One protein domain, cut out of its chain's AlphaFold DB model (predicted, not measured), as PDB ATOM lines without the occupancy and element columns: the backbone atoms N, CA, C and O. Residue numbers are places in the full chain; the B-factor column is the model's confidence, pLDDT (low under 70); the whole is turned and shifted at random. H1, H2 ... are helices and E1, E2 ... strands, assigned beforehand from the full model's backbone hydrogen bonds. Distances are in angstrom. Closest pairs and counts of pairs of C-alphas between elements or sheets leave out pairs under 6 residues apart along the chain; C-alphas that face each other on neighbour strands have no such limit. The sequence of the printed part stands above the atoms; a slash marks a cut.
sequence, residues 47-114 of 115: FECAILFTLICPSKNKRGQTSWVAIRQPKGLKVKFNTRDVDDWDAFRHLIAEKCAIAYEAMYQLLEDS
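AT A GLANCE: This is residues 47 to 114 of the 115 residues of an uncharacterized protein of Puccinia graminis f. sp. tritici (UniProt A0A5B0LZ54). A long, narrow ribbon of two antiparallel strand paths makes the length of a rod: E1 runs on into E2, the hairpin of E2 and E3 turns back at the far end, and E4 returns beside E1. Beyond E4, at the E1-E4 side of the rod, residues 83 to 88 fold back and H1 packs on E4, with the short H2 following it. The printed part has 68 residues, in the order E1 E2 E3 E4 H1 H2, with two antiparallel two-stranded sheets, E1 - E4 and E2 - E3. The class is mixed, helices and strands. The whole is only just loose, close to extended, with a radius of gyration of the C-alphas of 16.3 A and spans of 57 by 18 by 17 A.

IN THESE COORDINATES: Find C-alpha 54 at (227.584, 325.145, 153.293), where E2, residues 54 to 60, begins its 19.0 A; E3, residues 66 to 72, covers 18.9 A. Look to C-alpha 47 at (237.461, 342.241, 140.858) for E1, residues 47 to 51, and to residues 77 to 82 for E4, 16.7 A. H1, residues 89 to 103, covers 21.0 A; H2, residues 107 to 112, ends at C-alpha 112, (235.569, 317.878, 164.578).

HOW THE PARTS SIT: Between E2 and E3, at 151 degrees, N 57 and O 69 are 2.9 A apart. E1 runs on into E2 at 8 degrees, across a break of 2 residues. Between E1 and E4, at 156 degrees, N 49 and O 79 are 2.8 A apart. The closest C-alphas of E4 and H1, those of Leu 77 and Ala 103, are 7.1 A apart; E1 and H1 are only just apart, at 8.4 A. The closest C-alphas of E3 and H2 are those of Ile 71 and Leu 111, 8.0 A. In H1 and H2 every O i to N i+4 pair is within hydrogen-bond range.

THE WHOLE: The C-alphas of Arg 63 and Arg 84, the two farthest apart, are 56.7 A from each other. The printed part has no cut, and no link is long. Mean pLDDT of the printed part is 86.6; look for values under 70 at residue 110 and residues 113 to 114.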
ATOM      1  N   PHE A  47     238.671 342.951 140.473       93.69
ATOM      2  CA  PHE A  47     237.461 342.241 140.858       93.69
ATOM      3  C   PHE A  47     237.561 341.758 142.301       93.69
ATOM      4  O   PHE A  47     238.647 341.473 142.807       93.69
ATOM      5  N   GLU A  48     236.410 341.652 142.958       95.19
ATOM      6  CA  GLU A  48     236.261 341.017 144.265       95.19
ATOM      7  C   GLU A  48     235.288 339.843 144.121       95.19
ATOM      8  O   GLU A  48     234.117 340.030 143.795       95.19
ATOM      9  N   CYS A  49     235.782 338.628 144.345       92.75
ATOM     10  CA  CYS A  49     235.006 337.397 144.307       92.75
ATOM     11  C   CYS A  49     234.691 336.948 145.737       92.75
ATOM     12  O   CYS A  49     235.601 336.693 146.524       92.75
ATOM     13  N   ALA A  50     233.407 336.857 146.079       93.31
ATOM     14  CA  ALA A  50     232.969 336.287 147.347       93.31
ATOM     15  C   ALA A  50     232.748 334.778 147.197       93.31
ATOM     16  O   ALA A  50     232.057 334.332 146.283       93.31
ATOM     17  N   ILE A  51     233.303 334.005 148.123       89.38
ATOM     18  CA  ILE A  51     233.213 332.549 148.156       89.38
ATOM     19  C   ILE A  51     232.400 332.161 149.384       89.38
ATOM     20  O   ILE A  51     232.727 332.534 150.518       89.38
ATOM     21  N   LEU A  52     231.319 331.422 149.140       87.81
ATOM     22  CA  LEU A  52     230.464 330.891 150.185       87.81
ATOM     23  C   LEU A  52     230.168 329.415 149.970       87.81
ATOM     24  O   LEU A  52     229.780 329.020 148.875       87.81
ATOM     25  N   PHE A  53     230.300 328.618 151.029       84.00
ATOM     26  CA  PHE A  53     229.853 327.230 151.031       84.00
ATOM     27  C   PHE A  53     229.065 326.875 152.297       84.00
ATOM     28  O   PHE A  53     229.107 327.552 153.329       84.00
ATOM     29  N   THR A  54     228.299 325.794 152.192       87.12
ATOM     30  CA  THR A  54     227.584 325.145 153.293       87.12
ATOM     31  C   THR A  54     227.774 323.647 153.138       87.12
ATOM     32  O   THR A  54     227.527 323.108 152.061       87.12
ATOM     33  N   LEU A  55     228.224 322.984 154.199       86.94
ATOM     34  CA  LEU A  55     228.361 321.534 154.247       86.94
ATOM     35  C   LEU A  55     227.120 320.944 154.904       86.94
ATOM     36  O   LEU A  55     226.619 321.481 155.888       86.94
ATOM     37  N   ILE A  56     226.615 319.848 154.349       90.75
ATOM     38  CA  ILE A  56     225.471 319.126 154.900       90.75
ATOM     39  C   ILE A  56     225.986 317.783 155.411       90.75
ATOM     40  O   ILE A  56     226.408 316.939 154.623       90.75
ATOM     41  N   CYS A  57     225.973 317.601 156.730       88.69
ATOM     42  CA  CYS A  57     226.578 316.455 157.403       88.69
ATOM     43  C   CYS A  57     225.507 315.610 158.110       88.69
ATOM     44  O   CYS A  57     224.597 316.168 158.731       88.69
ATOM     45  N   PRO A  58     225.581 314.271 158.040       90.56
ATOM     46  CA  PRO A  58     224.696 313.411 158.812       90.56
ATOM     47  C   PRO A  58     225.121 313.403 160.289       90.56
ATOM     48  O   PRO A  58     226.253 313.052 160.607       90.56
ATOM     49  N   SER A  59     224.198 313.723 161.196       86.81
ATOM     50  CA  SER A  59     224.370 313.625 162.650       86.81
ATOM     51  C   SER A  59     223.386 312.605 163.218       86.81
ATOM     52  O   SER A  59     222.176 312.665 162.963       86.81
ATOM     53  N   LYS A  60     223.899 311.630 163.970       88.88
ATOM     54  CA  LYS A  60     223.082 310.595 164.612       88.88
ATOM     55  C   LYS A  60     222.720 311.039 166.017       88.88
ATOM     56  O   LYS A  60     223.590 311.287 166.844       88.88
ATOM     57  N   ASN A  61     221.428 311.064 166.323       85.19
ATOM     58  CA  ASN A  61     220.993 311.315 167.691       85.19
ATOM     59  C   ASN A  61     221.228 310.084 168.592       85.19
ATOM     60  O   ASN A  61     221.475 308.972 168.120       85.19
ATOM     61  N   LYS A  62     221.061 310.256 169.912       86.75
ATOM     62  CA  LYS A  62     221.198 309.174 170.914       86.75
ATOM     63  C   LYS A  62     220.255 307.978 170.688       86.75
ATOM     64  O   LYS A  62     220.444 306.936 171.302       86.75
ATOM     65  N   ARG A  63     219.228 308.124 169.842       87.69
ATOM     66  CA  ARG A  63     218.260 307.076 169.473       87.69
ATOM     67  C   ARG A  63     218.604 306.393 168.141       87.69
ATOM     68  O   ARG A  63     217.814 305.591 167.659       87.69
ATOM     69  N   GLY A  64     219.748 306.721 167.534       85.56
ATOM     70  CA  GLY A  64     220.211 306.138 166.275       85.56
ATOM     71  C   GLY A  64     219.522 306.677 165.019       85.56
ATOM     72  O   GLY A  64     219.776 306.161 163.933       85.56
ATOM     73  N   GLN A  65     218.679 307.707 165.129       90.56
ATOM     74  CA  GLN A  65     218.082 308.353 163.959       90.56
ATOM     75  C   GLN A  65     219.058 309.371 163.364       90.56
ATOM     76  O   GLN A  65     219.641 310.182 164.090       90.56
ATOM     77  N   THR A  66     219.207 309.335 162.041       92.88
ATOM     78  CA  THR A  66     220.017 310.297 161.291       92.88
ATOM     79  C   THR A  66     219.227 311.581 161.064       92.88
ATOM     80  O   THR A  66     218.150 311.568 160.473       92.88
ATOM     81  N   SER A  67     219.800 312.691 161.502       89.69
ATOM     82  CA  SER A  67     219.423 314.048 161.119       89.69
ATOM     83  C   SER A  67     220.509 314.631 160.216       89.69
ATOM     84  O   SER A  67     221.645 314.167 160.242       89.69
ATOM     85  N   TRP A  68     220.173 315.621 159.395       90.06
ATOM     86  CA  TRP A  68     221.149 316.319 158.561       90.06
ATOM     87  C   TRP A  68     221.354 317.718 159.121       90.06
ATOM     88  O   TRP A  68     220.391 318.465 159.294       90.06
ATOM     89  N   VAL A  69     222.601 318.057 159.421       89.75
ATOM     90  CA  VAL A  69     222.990 319.337 160.007       89.75
ATOM     91  C   VAL A  69     223.739 320.141 158.957       89.75
ATOM     92  O   VAL A  69     224.595 319.616 158.247       89.75
ATOM     93  N   ALA A  70     223.395 321.422 158.842       89.69
ATOM     94  CA  ALA A  70     224.092 322.347 157.966       89.69
ATOM     95  C   ALA A  70     225.224 323.037 158.733       89.69
ATOM     96  O   ALA A  70     224.968 323.854 159.618       89.69
ATOM     97  N   ILE A  71     226.464 322.744 158.357       85.06
ATOM     98  CA  ILE A  71     227.653 323.436 158.845       85.06
ATOM     99  C   ILE A  71     227.942 324.573 157.870       85.06
ATOM    100  O   ILE A  71     228.271 324.368 156.698       85.06
ATOM    101  N   ARG A  72     227.764 325.802 158.346       83.81
ATOM    102  CA  ARG A  72     228.046 327.010 157.567       83.81
ATOM    103  C   ARG A  72     229.481 327.444 157.813       83.81
ATOM    104  O   ARG A  72     229.969 327.353 158.936       83.81
ATOM    105  N   GLN A  73     230.129 327.974 156.780       82.00
ATOM    106  CA  GLN A  73     231.428 328.618 156.954       82.00
ATOM    107  C   GLN A  73     231.331 329.750 158.007       82.00
ATOM    108  O   GLN A  73     230.377 330.536 157.967       82.00
ATOM    109  N   PRO A  74     232.292 329.872 158.939       71.44
ATOM    110  CA  PRO A  74     232.217 330.859 160.020       71.44
ATOM    111  C   PRO A  74     232.467 332.294 159.543       71.44
ATOM    112  O   PRO A  74     231.899 333.240 160.087       71.44
ATOM    113  N   LYS A  75     233.304 332.477 158.515       78.62
ATOM    114  CA  LYS A  75     233.549 333.760 157.847       78.62
ATOM    115  C   LYS A  75     233.596 333.528 156.343       78.62
ATOM    116  O   LYS A  75     234.202 332.563 155.890       78.62
ATOM    117  N   GLY A  76     232.946 334.402 155.577       81.56
ATOM    118  CA  GLY A  76     233.035 334.352 154.121       81.56
ATOM    119  C   GLY A  76     234.399 334.802 153.622       81.56
ATOM    120  O   GLY A  76     234.945 335.788 154.118       81.56
ATOM    121  N   LEU A  77     234.931 334.087 152.633       88.81
ATOM    122  CA  LEU A  77     236.173 334.450 151.966       88.81
ATOM    123  C   LEU A  77     235.875 335.420 150.821       88.81
ATOM    124  O   LEU A  77     234.969 335.204 150.020       88.81
ATOM    125  N   LYS A  78     236.654 336.495 150.741       93.38
ATOM    126  CA  LYS A  78     236.631 337.446 149.631       93.38
ATOM    127  C   LYS A  78     238.012 337.490 149.001       93.38
ATOM    128  O   LYS A  78     238.982 337.830 149.674       93.38
ATOM    129  N   VAL A  79     238.095 337.155 147.721       92.88
ATOM    130  CA  VAL A  79     239.338 337.144 146.950       92.88
ATOM    131  C   VAL A  79     239.328 338.330 146.002       92.88
ATOM    132  O   VAL A  79     238.479 338.419 145.117       92.88
ATOM    133  N   LYS A  80     240.270 339.252 146.196       95.38
ATOM    134  CA  LYS A  80     240.510 340.356 145.265       95.38
ATOM    135  C   LYS A  80     241.578 339.953 144.265       95.38
ATOM    136  O   LYS A  80     242.609 339.424 144.673       95.38
ATOM    137  N   PHE A  81     241.346 340.227 142.988       94.31
ATOM    138  CA  PHE A  81     242.318 339.939 141.939       94.31
ATOM    139  C   PHE A  81     242.282 340.983 140.827       94.31
ATOM    140  O   PHE A  81     241.270 341.653 140.605       94.31
ATOM    141  N   ASN A  82     243.418 341.127 140.155       94.12
ATOM    142  CA  ASN A  82     243.609 342.027 139.031       94.12
ATOM    143  C   ASN A  82     243.643 341.207 137.741       94.12
ATOM    144  O   ASN A  82     244.371 340.223 137.660       94.12
ATOM    145  N   THR A  83     242.906 341.628 136.716       90.38
ATOM    146  CA  THR A  83     242.893 340.941 135.415       90.38
ATOM    147  C   THR A  83     244.218 340.999 134.653       90.38
ATOM    148  O   THR A  83     244.331 340.383 133.603       90.38
ATOM    149  N   ARG A  84     245.206 341.775 135.118       90.62
ATOM    150  CA  ARG A  84     246.583 341.701 134.597       90.62
ATOM    151  C   ARG A  84     247.363 340.512 135.146       90.62
ATOM    152  O   ARG A  84     248.237 340.020 134.451       90.62
ATOM    153  N   ASP A  85     247.054 340.102 136.373       89.81
ATOM    154  CA  ASP A  85     247.740 339.006 137.066       89.81
ATOM    155  C   ASP A  85     246.976 337.679 136.903       89.81
ATOM    156  O   ASP A  85     247.525 336.604 137.117       89.81
ATOM    157  N   VAL A  86     245.691 337.771 136.547       91.69
ATOM    158  CA  VAL A  86     244.784 336.657 136.266       91.69
ATOM    159  C   VAL A  86     244.177 336.898 134.890       91.69
ATOM    160  O   VAL A  86     243.139 337.555 134.757       91.69
ATOM    161  N   ASP A  87     244.885 336.439 133.870       89.50
ATOM    162  CA  ASP A  87     244.594 336.685 132.459       89.50
ATOM    163  C   ASP A  87     243.739 335.585 131.814       89.50
ATOM    164  O   ASP A  87     243.109 335.830 130.783       89.50
ATOM    165  N   ASP A  88     243.630 334.420 132.454       91.31
ATOM    166  CA  ASP A  88     242.777 333.327 132.004       91.31
ATOM    167  C   ASP A  88     241.971 332.639 133.128       91.31
ATOM    168  O   ASP A  88     242.058 332.940 134.326       91.31
ATOM    169  N   TRP A  89     241.107 331.716 132.702       91.69
ATOM    170  CA  TRP A  89     240.237 330.951 133.592       91.69
ATOM    171  C   TRP A  89     241.012 330.008 134.517       91.69
ATOM    172  O   TRP A  89     240.606 329.792 135.661       91.69
ATOM    173  N   ASP A  90     242.122 329.446 134.053       94.25
ATOM    174  CA  ASP A  90     242.894 328.473 134.814       94.25
ATOM    175  C   ASP A  90     243.698 329.156 135.918       94.25
ATOM    176  O   ASP A  90     243.694 328.672 137.053       94.25
ATOM    177  N   ALA A  91     244.286 330.320 135.644       93.69
ATOM    178  CA  ALA A  91     244.896 331.204 136.627       93.69
ATOM    179  C   ALA A  91     243.877 331.622 137.696       93.69
ATOM    180  O   ALA A  91     244.167 331.566 138.895       93.69
ATOM    181  N   PHE A  92     242.645 331.955 137.289       93.81
ATOM    182  CA  PHE A  92     241.576 332.277 138.232       93.81
ATOM    183  C   PHE A  92     241.240 331.080 139.128       93.81
ATOM    184  O   PHE A  92     241.200 331.219 140.352       93.81
ATOM    185  N   ARG A  93     241.047 329.885 138.553       94.81
ATOM    186  CA  ARG A  93     240.752 328.668 139.329       94.81
ATOM    187  C   ARG A  93     241.861 328.338 140.326       94.81
ATOM    188  O   ARG A  93     241.546 328.023 141.474       94.81
ATOM    189  N   HIS A  94     243.125 328.435 139.914       95.12
ATOM    190  CA  HIS A  94     244.266 328.195 140.798       95.12
ATOM    191  C   HIS A  94     244.312 329.202 141.946       95.12
ATOM    192  O   HIS A  94     244.426 328.791 143.101       95.12
ATOM    193  N   LEU A  95     244.135 330.494 141.655       94.75
ATOM    194  CA  LEU A  95     244.082 331.534 142.681       94.75
ATOM    195  C   LEU A  95     242.980 331.246 143.708       94.75
ATOM    196  O   LEU A  95     243.213 331.305 144.915       94.75
ATOM    197  N   ILE A  96     241.774 330.924 143.242       92.44
ATOM    198  CA  ILE A  96     240.643 330.621 144.123       92.44
ATOM    199  C   ILE A  96     240.935 329.380 144.975       92.44
ATOM    200  O   ILE A  96     240.694 329.409 146.182       92.44
ATOM    201  N   ALA A  97     241.490 328.320 144.384       90.31
ATOM    202  CA  ALA A  97     241.848 327.101 145.103       90.31
ATOM    203  C   ALA A  97     242.895 327.360 146.199       90.31
ATOM    204  O   ALA A  97     242.701 326.925 147.334       90.31
ATOM    205  N   GLU A  98     243.951 328.118 145.898       92.00
ATOM    206  CA  GLU A  98     244.989 328.498 146.861       92.00
ATOM    207  C   GLU A  98     244.396 329.294 148.033       92.00
ATOM    208  O   GLU A  98     244.613 328.958 149.200       92.00
ATOM    209  N   LYS A  99     243.585 330.322 147.744       91.25
ATOM    210  CA  LYS A  99     242.967 331.144 148.798       91.25
ATOM    211  C   LYS A  99     241.987 330.350 149.651       91.25
ATOM    212  O   LYS A  99     241.943 330.567 150.861       91.25
ATOM    213  N   CYS A 100     241.243 329.421 149.056       87.75
ATOM    214  CA  CYS A 100     240.395 328.494 149.798       87.75
ATOM    215  C   CYS A 100     241.214 327.565 150.700       87.75
ATOM    216  O   CYS A 100     240.862 327.416 151.865       87.75
ATOM    217  N   ALA A 101     242.299 326.968 150.199       86.19
ATOM    218  CA  ALA A 101     243.135 326.058 150.981       86.19
ATOM    219  C   ALA A 101     243.703 326.740 152.235       86.19
ATOM    220  O   ALA A 101     243.665 326.160 153.314       86.19
ATOM    221  N   ILE A 102     244.143 327.996 152.110       86.81
ATOM    222  CA  ILE A 102     244.652 328.790 153.236       86.81
ATOM    223  C   ILE A 102     243.519 329.180 154.192       86.81
ATOM    224  O   ILE A 102     243.603 328.960 155.396       86.81
ATOM    225  N   ALA A 103     242.442 329.779 153.672       84.75
ATOM    226  CA  ALA A 103     241.363 330.304 154.512       84.75
ATOM    227  C   ALA A 103     240.610 329.205 155.269       84.75
ATOM    228  O   ALA A 103     240.020 329.461 156.320       84.75
ATOM    229  N   TYR A 104     240.613 327.997 154.715       81.94
ATOM    230  CA  TYR A 104     239.863 326.867 155.222       81.94
ATOM    231  C   TYR A 104     240.749 325.693 155.646       81.94
ATOM    232  O   TYR A 104     240.251 324.581 155.793       81.94
ATOM    233  N   GLU A 105     242.033 325.929 155.919       81.44
ATOM    234  CA  GLU A 105     242.918 324.940 156.550       81.44
ATOM    235  C   GLU A 105     242.305 324.420 157.866       81.44
ATOM    236  O   GLU A 105     242.258 323.218 158.126       81.44
ATOM    237  N   ALA A 106     241.695 325.322 158.644       71.25
ATOM    238  CA  ALA A 106     240.981 325.002 159.881       71.25
ATOM    239  C   ALA A 106     239.568 324.413 159.668       71.25
ATOM    240  O   ALA A 106     238.844 324.185 160.638       71.25
ATOM    241  N   MET A 107     239.135 324.152 158.427       73.00
ATOM    242  CA  MET A 107     237.825 323.534 158.167       73.00
ATOM    243  C   MET A 107     237.720 322.147 158.793       73.00
ATOM    244  O   MET A 107     236.640 321.761 159.227       73.00
ATOM    245  N   TYR A 108     238.839 321.432 158.899       70.62
ATOM    246  CA  TYR A 108     238.885 320.153 159.596       70.62
ATOM    247  C   TYR A 108     238.469 320.286 161.070       70.62
ATOM    248  O   TYR A 108     237.605 319.545 161.525       70.62
ATOM    249  N   GLN A 109     238.976 321.300 161.776       71.88
ATOM    250  CA  GLN A 109     238.618 321.563 163.176       71.88
ATOM    251  C   GLN A 109     237.130 321.915 163.324       71.88
ATOM    252  O   GLN A 109     236.466 321.429 164.226       71.88
ATOM    253  N   LEU A 110     236.564 322.678 162.380       68.06
ATOM    254  CA  LEU A 110     235.121 322.968 162.354       68.06
ATOM    255  C   LEU A 110     234.251 321.715 162.183       68.06
ATOM    256  O   LEU A 110     233.107 321.711 162.633       68.06
ATOM    257  N   LEU A 111     234.758 320.684 161.504       72.38
ATOM    258  CA  LEU A 111     234.067 319.403 161.364       72.38
ATOM    259  C   LEU A 111     234.196 318.547 162.629       72.38
ATOM    260  O   LEU A 111     233.234 317.872 162.981       72.38
ATOM    261  N   GLU A 112     235.346 318.586 163.307       73.19
ATOM    262  CA  GLU A 112     235.569 317.878 164.578       73.19
ATOM    263  C   GLU A 112     234.783 318.489 165.745       73.19
ATOM    264  O   GLU A 112     234.217 317.756 166.553       73.19
ATOM    265  N   ASP A 113     234.695 319.819 165.801       67.00
ATOM    266  CA  ASP A 113     233.946 320.557 166.825       67.00
ATOM    267  C   ASP A 113     232.425 320.565 166.564       67.00
ATOM    268  O   ASP A 113     231.646 321.074 167.378       67.00
ATOM    269  N   SER A 114     231.977 320.034 165.418       58.81
ATOM    270  CA  SER A 114     230.558 319.977 165.066       58.81
ATOM    271  C   SER A 114     229.824 318.882 165.865       58.81
ATOM    272  O   SER A 114     230.314 317.757 165.942       58.81
TER     273      SER A 114